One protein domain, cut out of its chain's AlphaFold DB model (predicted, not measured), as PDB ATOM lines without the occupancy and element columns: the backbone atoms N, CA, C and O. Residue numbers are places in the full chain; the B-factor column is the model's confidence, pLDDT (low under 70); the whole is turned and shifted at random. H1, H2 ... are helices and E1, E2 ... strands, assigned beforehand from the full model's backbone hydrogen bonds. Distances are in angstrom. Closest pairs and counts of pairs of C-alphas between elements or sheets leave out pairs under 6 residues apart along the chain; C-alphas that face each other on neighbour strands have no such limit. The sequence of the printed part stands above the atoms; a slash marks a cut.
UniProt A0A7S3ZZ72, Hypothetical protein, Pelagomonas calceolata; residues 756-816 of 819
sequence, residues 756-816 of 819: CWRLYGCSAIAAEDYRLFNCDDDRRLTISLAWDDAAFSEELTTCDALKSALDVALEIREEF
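AT A GLANCE: This is residues 756 to 816 of the 819 residues of the protein "Hypothetical protein" of Pelagomonas calceolata (UniProt A0A7S3ZZ72). One long helix, H2, runs past a small two-stranded hairpin, E1 and E2, with E2 the nearer strand to it; the short helix H1 lies near the first residue of H2, Cys 799. Two long stretches with no named element, residues 761 to 772 and residues 784 to 798, join these parts, the second as a wide loop from the hairpin back to H2. The printed part has 61 residues, with two named helices and two named strands in the order H1, E1, E2, H2, and the sheet E1 - E2 is antiparallel. The class is mixed, helices and strands, though under half of the residues, 29 of the 61, are in named elements. The whole is compact, with a radius of gyration of the C-alphas of 11.2 A, and its C-alphas span 30 by 24 by 17 A.

IN THESE COORDINATES: H1, residues 756 to 760, begins at C-alpha 756 at (13.118, -3.232, -10.109) and measures 6.2 A from first to last C-alpha. E1 is residues 773 to 775, 6.9 A long, with C-alpha 773 at (18.083, -12.162, -8.843). E2 is residues 781 to 783, 7.0 A long. H2, residues 799 to 816, is 25.7 A long and ends at C-alpha 816 at (21.444, -28.157, -0.256).

HOW THE PARTS SIT: H1 and H2 are close but not clearly touching, their closest C-alphas being those of Leu 759 and Cys 799, 7.8 A apart. H1 and E2 are only just apart, at 8.1 A. E1 and E2 form a hairpin, antiparallel at 142 degrees between their directions. C-alphas 773 and 783 face each other at 4.4 A. Across the pair, N 774 and O 782 are within hydrogen-bond range at 2.8 A, as are N 782 and O 774 at 3.2 A. The closest C-alphas of E2 and H2 are those of Ile 783 and Ala 805, 7.0 A apart. E1 and H2 are only just apart, at 8.4 A. In H1 and H2 every O i to N i+4 pair is within hydrogen-bond range.

THE WHOLE: The two C-alphas farthest apart are those of Asp 778 and Glu 815, at 31.6 A. The printed part has no cut. The links from H1 to E1, 12 residues, and from E2 to H2, 15 residues, are long, while the link from E1 to E2 is tight. The mean pLDDT of the printed part is 70.6, and 20 residues are under 70: residue 761, residues 777 to 779, residues 784 to 797 and residues 815 to 816.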
ATOM      1  N   CYS A 756      14.193  -3.161 -11.110       80.31
ATOM      2  CA  CYS A 756      13.118  -3.232 -10.109       80.31
ATOM      3  C   CYS A 756      11.700  -3.168 -10.706       80.31
ATOM      4  O   CYS A 756      10.765  -3.666 -10.083       80.31
ATOM      5  N   TRP A 757      11.505  -2.568 -11.889       75.25
ATOM      6  CA  TRP A 757      10.170  -2.488 -12.500       75.25
ATOM      7  C   TRP A 757       9.617  -3.867 -12.901       75.25
ATOM      8  O   TRP A 757       8.431  -4.110 -12.676       75.25
ATOM      9  N   ARG A 758      10.461  -4.783 -13.415       74.31
ATOM     10  CA  ARG A 758      10.047  -6.158 -13.772       74.31
ATOM     11  C   ARG A 758       9.573  -6.922 -12.528       74.31
ATOM     12  O   ARG A 758       8.579  -7.638 -12.586       74.31
ATOM     13  N   LEU A 759      10.246  -6.712 -11.390       77.19
ATOM     14  CA  LEU A 759       9.917  -7.339 -10.105       77.19
ATOM     15  C   LEU A 759       8.628  -6.779  -9.483       77.19
ATOM     16  O   LEU A 759       7.773  -7.554  -9.064       77.19
ATOM     17  N   TYR A 760       8.428  -5.456  -9.482       75.12
ATOM     18  CA  TYR A 760       7.204  -4.848  -8.938       75.12
ATOM     19  C   TYR A 760       5.918  -5.236  -9.688       75.12
ATOM     20  O   TYR A 760       4.838  -5.185  -9.100       75.12
ATOM     21  N   GLY A 761       6.009  -5.604 -10.970       69.25
ATOM     22  CA  GLY A 761       4.866  -6.137 -11.719       69.25
ATOM     23  C   GLY A 761       4.430  -7.532 -11.250       69.25
ATOM     24  O   GLY A 761       3.292  -7.934 -11.488       69.25
ATOM     25  N   CYS A 762       5.311  -8.275 -10.572       74.75
ATOM     26  CA  CYS A 762       5.104  -9.671 -10.214       74.75
ATOM     27  C   CYS A 762       4.768  -9.835  -8.726       74.75
ATOM     28  O   CYS A 762       5.630 -10.071  -7.885       74.75
ATOM     29  N   SER A 763       3.474  -9.759  -8.399       76.00
ATOM     30  CA  SER A 763       2.958  -9.929  -7.022       76.00
ATOM     31  C   SER A 763       3.206 -11.309  -6.382       76.00
ATOM     32  O   SER A 763       2.892 -11.495  -5.211       76.00
ATOM     33  N   ALA A 764       3.765 -12.262  -7.134       79.81
ATOM     34  CA  ALA A 764       4.097 -13.609  -6.677       79.81
ATOM     35  C   ALA A 764       5.514 -13.747  -6.079       79.81
ATOM     36  O   ALA A 764       5.868 -14.842  -5.655       79.81
ATOM     37  N   ILE A 765       6.315 -12.672  -6.063       81.31
ATOM     38  CA  ILE A 765       7.699 -12.651  -5.559       81.31
ATOM     39  C   ILE A 765       7.777 -11.701  -4.360       81.31
ATOM     40  O   ILE A 765       7.355 -10.543  -4.467       81.31
ATOM     41  N   ALA A 766       8.322 -12.153  -3.226       83.81
ATOM     42  CA  ALA A 766       8.469 -11.299  -2.054       83.81
ATOM     43  C   ALA A 766       9.657 -10.334  -2.213       83.81
ATOM     44  O   ALA A 766      10.654 -10.616  -2.878       83.81
ATOM     45  N   ALA A 767       9.576  -9.167  -1.567       81.38
ATOM     46  CA  ALA A 767      10.604  -8.128  -1.687       81.38
ATOM     47  C   ALA A 767      11.952  -8.492  -1.023       81.38
ATOM     48  O   ALA A 767      12.935  -7.765  -1.170       81.38
ATOM     49  N   GLU A 768      12.006  -9.603  -0.284       83.38
ATOM     50  CA  GLU A 768      13.240 -10.187   0.247       83.38
ATOM     51  C   GLU A 768      13.978 -11.057  -0.786       83.38
ATOM     52  O   GLU A 768      15.208 -10.972  -0.875       83.38
ATOM     53  N   ASP A 769      13.239 -11.758  -1.652       84.38
ATOM     54  CA  ASP A 769      13.757 -12.626  -2.723       84.38
ATOM     55  C   ASP A 769      14.394 -11.845  -3.879       84.38
ATOM     56  O   ASP A 769      15.194 -12.384  -4.644       84.38
ATOM     57  N   TYR A 770      14.112 -10.540  -3.983       84.69
ATOM     58  CA  TYR A 770      14.695  -9.623  -4.975       84.69
ATOM     59  C   TYR A 770      16.241  -9.622  -4.997       84.69
ATOM     60  O   TYR A 770      16.837  -9.096  -5.935       84.69
ATOM     61  N   ARG A 771      16.892 -10.192  -3.972       83.06
ATOM     62  CA  ARG A 771      18.352 -10.356  -3.848       83.06
ATOM     63  C   ARG A 771      18.917 -11.632  -4.486       83.06
ATOM     64  O   ARG A 771      20.130 -11.706  -4.640       83.06
ATOM     65  N   LEU A 772      18.080 -12.628  -4.781       80.88
ATOM     66  CA  LEU A 772      18.481 -13.872  -5.460       80.88
ATOM     67  C   LEU A 772      18.683 -13.633  -6.964       80.88
ATOM     68  O   LEU A 772      19.506 -14.272  -7.619       80.88
ATOM     69  N   PHE A 773      17.941 -12.664  -7.491       82.75
ATOM     70  CA  PHE A 773      18.083 -12.162  -8.843       82.75
ATOM     71  C   PHE A 773      19.345 -11.312  -9.023       82.75
ATOM     72  O   PHE A 773      19.785 -10.604  -8.115       82.75
ATOM     73  N   ASN A 774      19.861 -11.308 -10.247       81.44
ATOM     74  CA  ASN A 774      20.899 -10.407 -10.724       81.44
ATOM     75  C   ASN A 774      20.344  -9.497 -11.843       81.44
ATOM     76  O   ASN A 774      19.341  -9.814 -12.488       81.44
ATOM     77  N   CYS A 775      20.982  -8.346 -12.040       79.69
ATOM     78  CA  CYS A 775      20.606  -7.319 -13.011       79.69
ATOM     79  C   CYS A 775      21.846  -6.979 -13.843       79.69
ATOM     80  O   CYS A 775      22.768  -6.343 -13.336       79.69
ATOM     81  N   ASP A 776      21.873  -7.462 -15.083       71.81
ATOM     82  CA  ASP A 776      23.007  -7.321 -16.004       71.81
ATOM     83  C   ASP A 776      23.119  -5.890 -16.576       71.81
ATOM     84  O   ASP A 776      22.162  -5.114 -16.506       71.81
ATOM     85  N   ASP A 777      24.253  -5.542 -17.194       65.31
ATOM     86  CA  ASP A 777      24.449  -4.244 -17.869       65.31
ATOM     87  C   ASP A 777      23.451  -4.061 -19.036       65.31
ATOM     88  O   ASP A 777      22.907  -2.972 -19.238       65.31
ATOM     89  N   ASP A 778      23.102  -5.161 -19.719       61.59
ATOM     90  CA  ASP A 778      22.016  -5.264 -20.714       61.59
ATOM     91  C   ASP A 778      20.599  -5.146 -20.087       61.59
ATOM     92  O   ASP A 778      19.589  -5.315 -20.771       61.59
ATOM     93  N   ARG A 779      20.497  -4.881 -18.774       68.38
ATOM     94  CA  ARG A 779      19.260  -4.777 -17.964       68.38
ATOM     95  C   ARG A 779      18.395  -6.041 -17.974       68.38
ATOM     96  O   ARG A 779      17.216  -6.000 -17.608       68.38
ATOM     97  N   ARG A 780      18.984  -7.177 -18.361       71.50
ATOM     98  CA  ARG A 780      18.367  -8.495 -18.219       71.50
ATOM     99  C   ARG A 780      18.313  -8.889 -16.755       71.50
ATOM    100  O   ARG A 780      19.252  -8.664 -15.993       71.50
ATOM    101  N   LEU A 781      17.197  -9.510 -16.401       75.75
ATOM    102  CA  LEU A 781      16.975 -10.115 -15.102       75.75
ATOM    103  C   LEU A 781      17.295 -11.604 -15.214       75.75
ATOM    104  O   LEU A 781      16.657 -12.320 -15.986       75.75
ATOM    105  N   THR A 782      18.297 -12.043 -14.466       74.81
ATOM    106  CA  THR A 782      18.729 -13.443 -14.369       74.81
ATOM    107  C   THR A 782      18.656 -13.888 -12.911       74.81
ATOM    108  O   THR A 782      18.532 -13.056 -12.011       74.81
ATOM    109  N   ILE A 783      18.713 -15.195 -12.654       75.94
ATOM    110  CA  ILE A 783      18.873 -15.734 -11.300       75.94
ATOM    111  C   ILE A 783      20.204 -16.484 -11.238       75.94
ATOM    112  O   ILE A 783      20.512 -17.287 -12.118       75.94
ATOM    113  N   SER A 784      21.039 -16.159 -10.251       60.97
ATOM    114  CA  SER A 784      22.396 -16.707 -10.146       60.97
ATOM    115  C   SER A 784      22.450 -17.770  -9.058       60.97
ATOM    116  O   SER A 784      22.944 -17.529  -7.959       60.97
ATOM    117  N   LEU A 785      21.943 -18.959  -9.389       59.81
ATOM    118  CA  LEU A 785      22.246 -20.166  -8.629       59.81
ATOM    119  C   LEU A 785      23.746 -20.445  -8.740       59.81
ATOM    120  O   LEU A 785      24.276 -20.638  -9.832       59.81
ATOM    121  N   ALA A 786      24.439 -20.421  -7.606       48.56
ATOM    122  CA  ALA A 786      25.841 -20.782  -7.557       48.56
ATOM    123  C   ALA A 786      25.962 -22.309  -7.530       48.56
ATOM    124  O   ALA A 786      25.651 -22.899  -6.504       48.56
ATOM    125  N   TRP A 787      26.412 -22.902  -8.640       46.50
ATOM    126  CA  TRP A 787      27.337 -24.047  -8.770       46.50
ATOM    127  C   TRP A 787      27.639 -24.243 -10.279       46.50
ATOM    128  O   TRP A 787      26.756 -24.062 -11.112       46.50
ATOM    129  N   ASP A 788      28.899 -24.543 -10.617       35.81
ATOM    130  CA  ASP A 788      29.451 -24.934 -11.933       35.81
ATOM    131  C   ASP A 788      28.833 -24.352 -13.231       35.81
ATOM    132  O   ASP A 788      28.086 -25.046 -13.916       35.81
ATOM    133  N   ASP A 789      29.252 -23.134 -13.626       38.09
ATOM    134  CA  ASP A 789      29.303 -22.527 -14.990       38.09
ATOM    135  C   ASP A 789      28.092 -22.646 -15.962       38.09
ATOM    136  O   ASP A 789      28.115 -22.095 -17.068       38.09
ATOM    137  N   ALA A 790      26.996 -23.289 -15.571       38.31
ATOM    138  CA  ALA A 790      25.813 -23.554 -16.381       38.31
ATOM    139  C   ALA A 790      24.784 -22.421 -16.242       38.31
ATOM    140  O   ALA A 790      23.684 -22.606 -15.721       38.31
ATOM    141  N   ALA A 791      25.143 -21.225 -16.714       39.00
ATOM    142  CA  ALA A 791      24.249 -20.070 -16.700       39.00
ATOM    143  C   ALA A 791      22.961 -20.349 -17.503       39.00
ATOM    144  O   ALA A 791      22.974 -20.355 -18.736       39.00
ATOM    145  N   PHE A 792      21.836 -20.543 -16.807       41.03
ATOM    146  CA  PHE A 792      20.523 -20.775 -17.417       41.03
ATOM    147  C   PHE A 792      19.937 -19.456 -17.959       41.03
ATOM    148  O   PHE A 792      19.025 -18.856 -17.392       41.03
ATOM    149  N   SER A 793      20.536 -18.944 -19.038       44.81
ATOM    150  CA  SER A 793      20.290 -17.602 -19.573       44.81
ATOM    151  C   SER A 793      19.067 -17.523 -20.500       44.81
ATOM    152  O   SER A 793      19.183 -17.119 -21.658       44.81
ATOM    153  N   GLU A 794      17.891 -17.900 -20.002       50.81
ATOM    154  CA  GLU A 794      16.616 -17.561 -20.645       50.81
ATOM    155  C   GLU A 794      16.113 -16.215 -20.097       50.81
ATOM    156  O   GLU A 794      16.182 -15.963 -18.891       50.81
ATOM    157  N   GLU A 795      15.672 -15.292 -20.961       55.53
ATOM    158  CA  GLU A 795      15.375 -13.932 -20.499       55.53
ATOM    159  C   GLU A 795      14.033 -13.863 -19.755       55.53
ATOM    160  O   GLU A 795      12.953 -13.907 -20.355       55.53
ATOM    161  N   LEU A 796      14.116 -13.678 -18.435       64.56
ATOM    162  CA  LEU A 796      12.969 -13.577 -17.538       64.56
ATOM    163  C   LEU A 796      12.187 -12.276 -17.812       64.56
ATOM    164  O   LEU A 796      12.481 -11.189 -17.303       64.56
ATOM    165  N   THR A 797      11.204 -12.402 -18.702       66.69
ATOM    166  CA  THR A 797      10.394 -11.313 -19.278       66.69
ATOM    167  C   THR A 797       8.948 -11.309 -18.774       66.69
ATOM    168  O   THR A 797       8.293 -10.270 -18.822       66.69
ATOM    169  N   THR A 798       8.456 -12.429 -18.240       72.00
ATOM    170  CA  THR A 798       7.114 -12.562 -17.648       72.00
ATOM    171  C   THR A 798       7.194 -12.854 -16.148       72.00
ATOM    172  O   THR A 798       8.184 -13.403 -15.664       72.00
ATOM    173  N   CYS A 799       6.136 -12.521 -15.398       76.62
ATOM    174  CA  CYS A 799       6.031 -12.897 -13.983       76.62
ATOM    175  C   CYS A 799       6.049 -14.419 -13.784       76.62
ATOM    176  O   CYS A 799       6.701 -14.894 -12.861       76.62
ATOM    177  N   ASP A 800       5.413 -15.183 -14.676       79.62
ATOM    178  CA  ASP A 800       5.395 -16.648 -14.596       79.62
ATOM    179  C   ASP A 800       6.803 -17.240 -14.765       79.62
ATOM    180  O   ASP A 800       7.172 -18.152 -14.028       79.62
ATOM    181  N   ALA A 801       7.629 -16.685 -15.662       76.44
ATOM    182  CA  ALA A 801       9.030 -17.081 -15.812       76.44
ATOM    183  C   ALA A 801       9.880 -16.662 -14.599       76.44
ATOM    184  O   ALA A 801      10.596 -17.491 -14.041       76.44
ATOM    185  N   LEU A 802       9.760 -15.404 -14.146       78.44
ATOM    186  CA  LEU A 802      10.451 -14.905 -12.947       78.44
ATOM    187  C   LEU A 802      10.120 -15.747 -11.703       78.44
ATOM    188  O   LEU A 802      11.019 -16.064 -10.929       78.44
ATOM    189  N   LYS A 803       8.849 -16.131 -11.521       83.69
ATOM    190  CA  LYS A 803       8.412 -16.966 -10.397       83.69
ATOM    191  C   LYS A 803       8.868 -18.415 -10.558       83.69
ATOM    192  O   LYS A 803       9.374 -18.972  -9.598       83.69
ATOM    193  N   SER A 804       8.761 -19.009 -11.748       82.94
ATOM    194  CA  SER A 804       9.219 -20.393 -11.978       82.94
ATOM    195  C   SER A 804      10.725 -20.542 -11.730       82.94
ATOM    196  O   SER A 804      11.163 -21.519 -11.133       82.94
ATOM    197  N   ALA A 805      11.515 -19.540 -12.130       79.62
ATOM    198  CA  ALA A 805      12.946 -19.481 -11.847       79.62
ATOM    199  C   ALA A 805      13.248 -19.328 -10.343       79.62
ATOM    200  O   ALA A 805      14.206 -19.922  -9.855       79.62
ATOM    201  N   LEU A 806      12.431 -18.564  -9.604       84.62
ATOM    202  CA  LEU A 806      12.543 -18.431  -8.148       84.62
ATOM    203  C   LEU A 806      12.135 -19.713  -7.410       84.62
ATOM    204  O   LEU A 806      12.860 -20.134  -6.519       84.62
ATOM    205  N   ASP A 807      11.013 -20.331  -7.782       84.88
ATOM    206  CA  ASP A 807      10.510 -21.560  -7.158       84.88
ATOM    207  C   ASP A 807      11.572 -22.673  -7.239       84.88
ATOM    208  O   ASP A 807      11.930 -23.255  -6.218       84.88
ATOM    209  N   VAL A 808      12.164 -22.879  -8.423       81.94
ATOM    210  CA  VAL A 808      13.282 -23.821  -8.636       81.94
ATOM    211  C   VAL A 808      14.530 -23.425  -7.837       81.94
ATOM    212  O   VAL A 808      15.218 -24.286  -7.291       81.94
ATOM    213  N   ALA A 809      14.842 -22.130  -7.738       77.44
ATOM    214  CA  ALA A 809      16.006 -21.664  -6.987       77.44
ATOM    215  C   ALA A 809      15.854 -21.793  -5.461       77.44
ATOM    216  O   ALA A 809      16.861 -21.878  -4.758       77.44
ATOM    217  N   LEU A 810      14.621 -21.810  -4.950       82.44
ATOM    218  CA  LEU A 810      14.318 -22.106  -3.551       82.44
ATOM    219  C   LEU A 810      14.320 -23.620  -3.292       82.44
ATOM    220  O   LEU A 810      14.934 -24.045  -2.322       82.44
ATOM    221  N   GLU A 811      13.739 -24.428  -4.185       81.44
ATOM    222  CA  GLU A 811      13.734 -25.899  -4.097       81.44
ATOM    223  C   GLU A 811      15.161 -26.476  -4.056       81.44
ATOM    224  O   GLU A 811      15.512 -27.202  -3.126       81.44
ATOM    225  N   ILE A 812      16.033 -26.053  -4.983       72.38
ATOM    226  CA  ILE A 812      17.461 -26.431  -4.989       72.38
ATOM    227  C   ILE A 812      18.164 -25.973  -3.706       72.38
ATOM    228  O   ILE A 812      19.076 -26.639  -3.220       72.38
ATOM    229  N   ARG A 813      17.769 -24.831  -3.139       72.38
ATOM    230  CA  ARG A 813      18.395 -24.330  -1.917       72.38
ATOM    231  C   ARG A 813      17.984 -25.137  -0.686       72.38
ATOM    232  O   ARG A 813      18.850 -25.430   0.132       72.38
ATOM    233  N   GLU A 814      16.712 -25.505  -0.555       72.44
ATOM    234  CA  GLU A 814      16.250 -26.368   0.540       72.44
ATOM    235  C   GLU A 814      16.899 -27.763   0.475       72.44
ATOM    236  O   GLU A 814      17.241 -28.309   1.518       72.44
ATOM    237  N   GLU A 815      17.170 -28.299  -0.723       66.50
ATOM    238  CA  GLU A 815      17.873 -29.585  -0.896       66.50
ATOM    239  C   GLU A 815      19.380 -29.529  -0.537       66.50
ATOM    240  O   GLU A 815      19.979 -30.565  -0.250       66.50
ATOM    241  N   PHE A 816      20.001 -28.339  -0.511       58.03
ATOM    242  CA  PHE A 816      21.444 -28.157  -0.256       58.03
ATOM    243  C   PHE A 816      21.807 -27.455   1.070       58.03
ATOM    244  O   PHE A 816      22.930 -27.633   1.533       58.03
TER     245      PHE A 816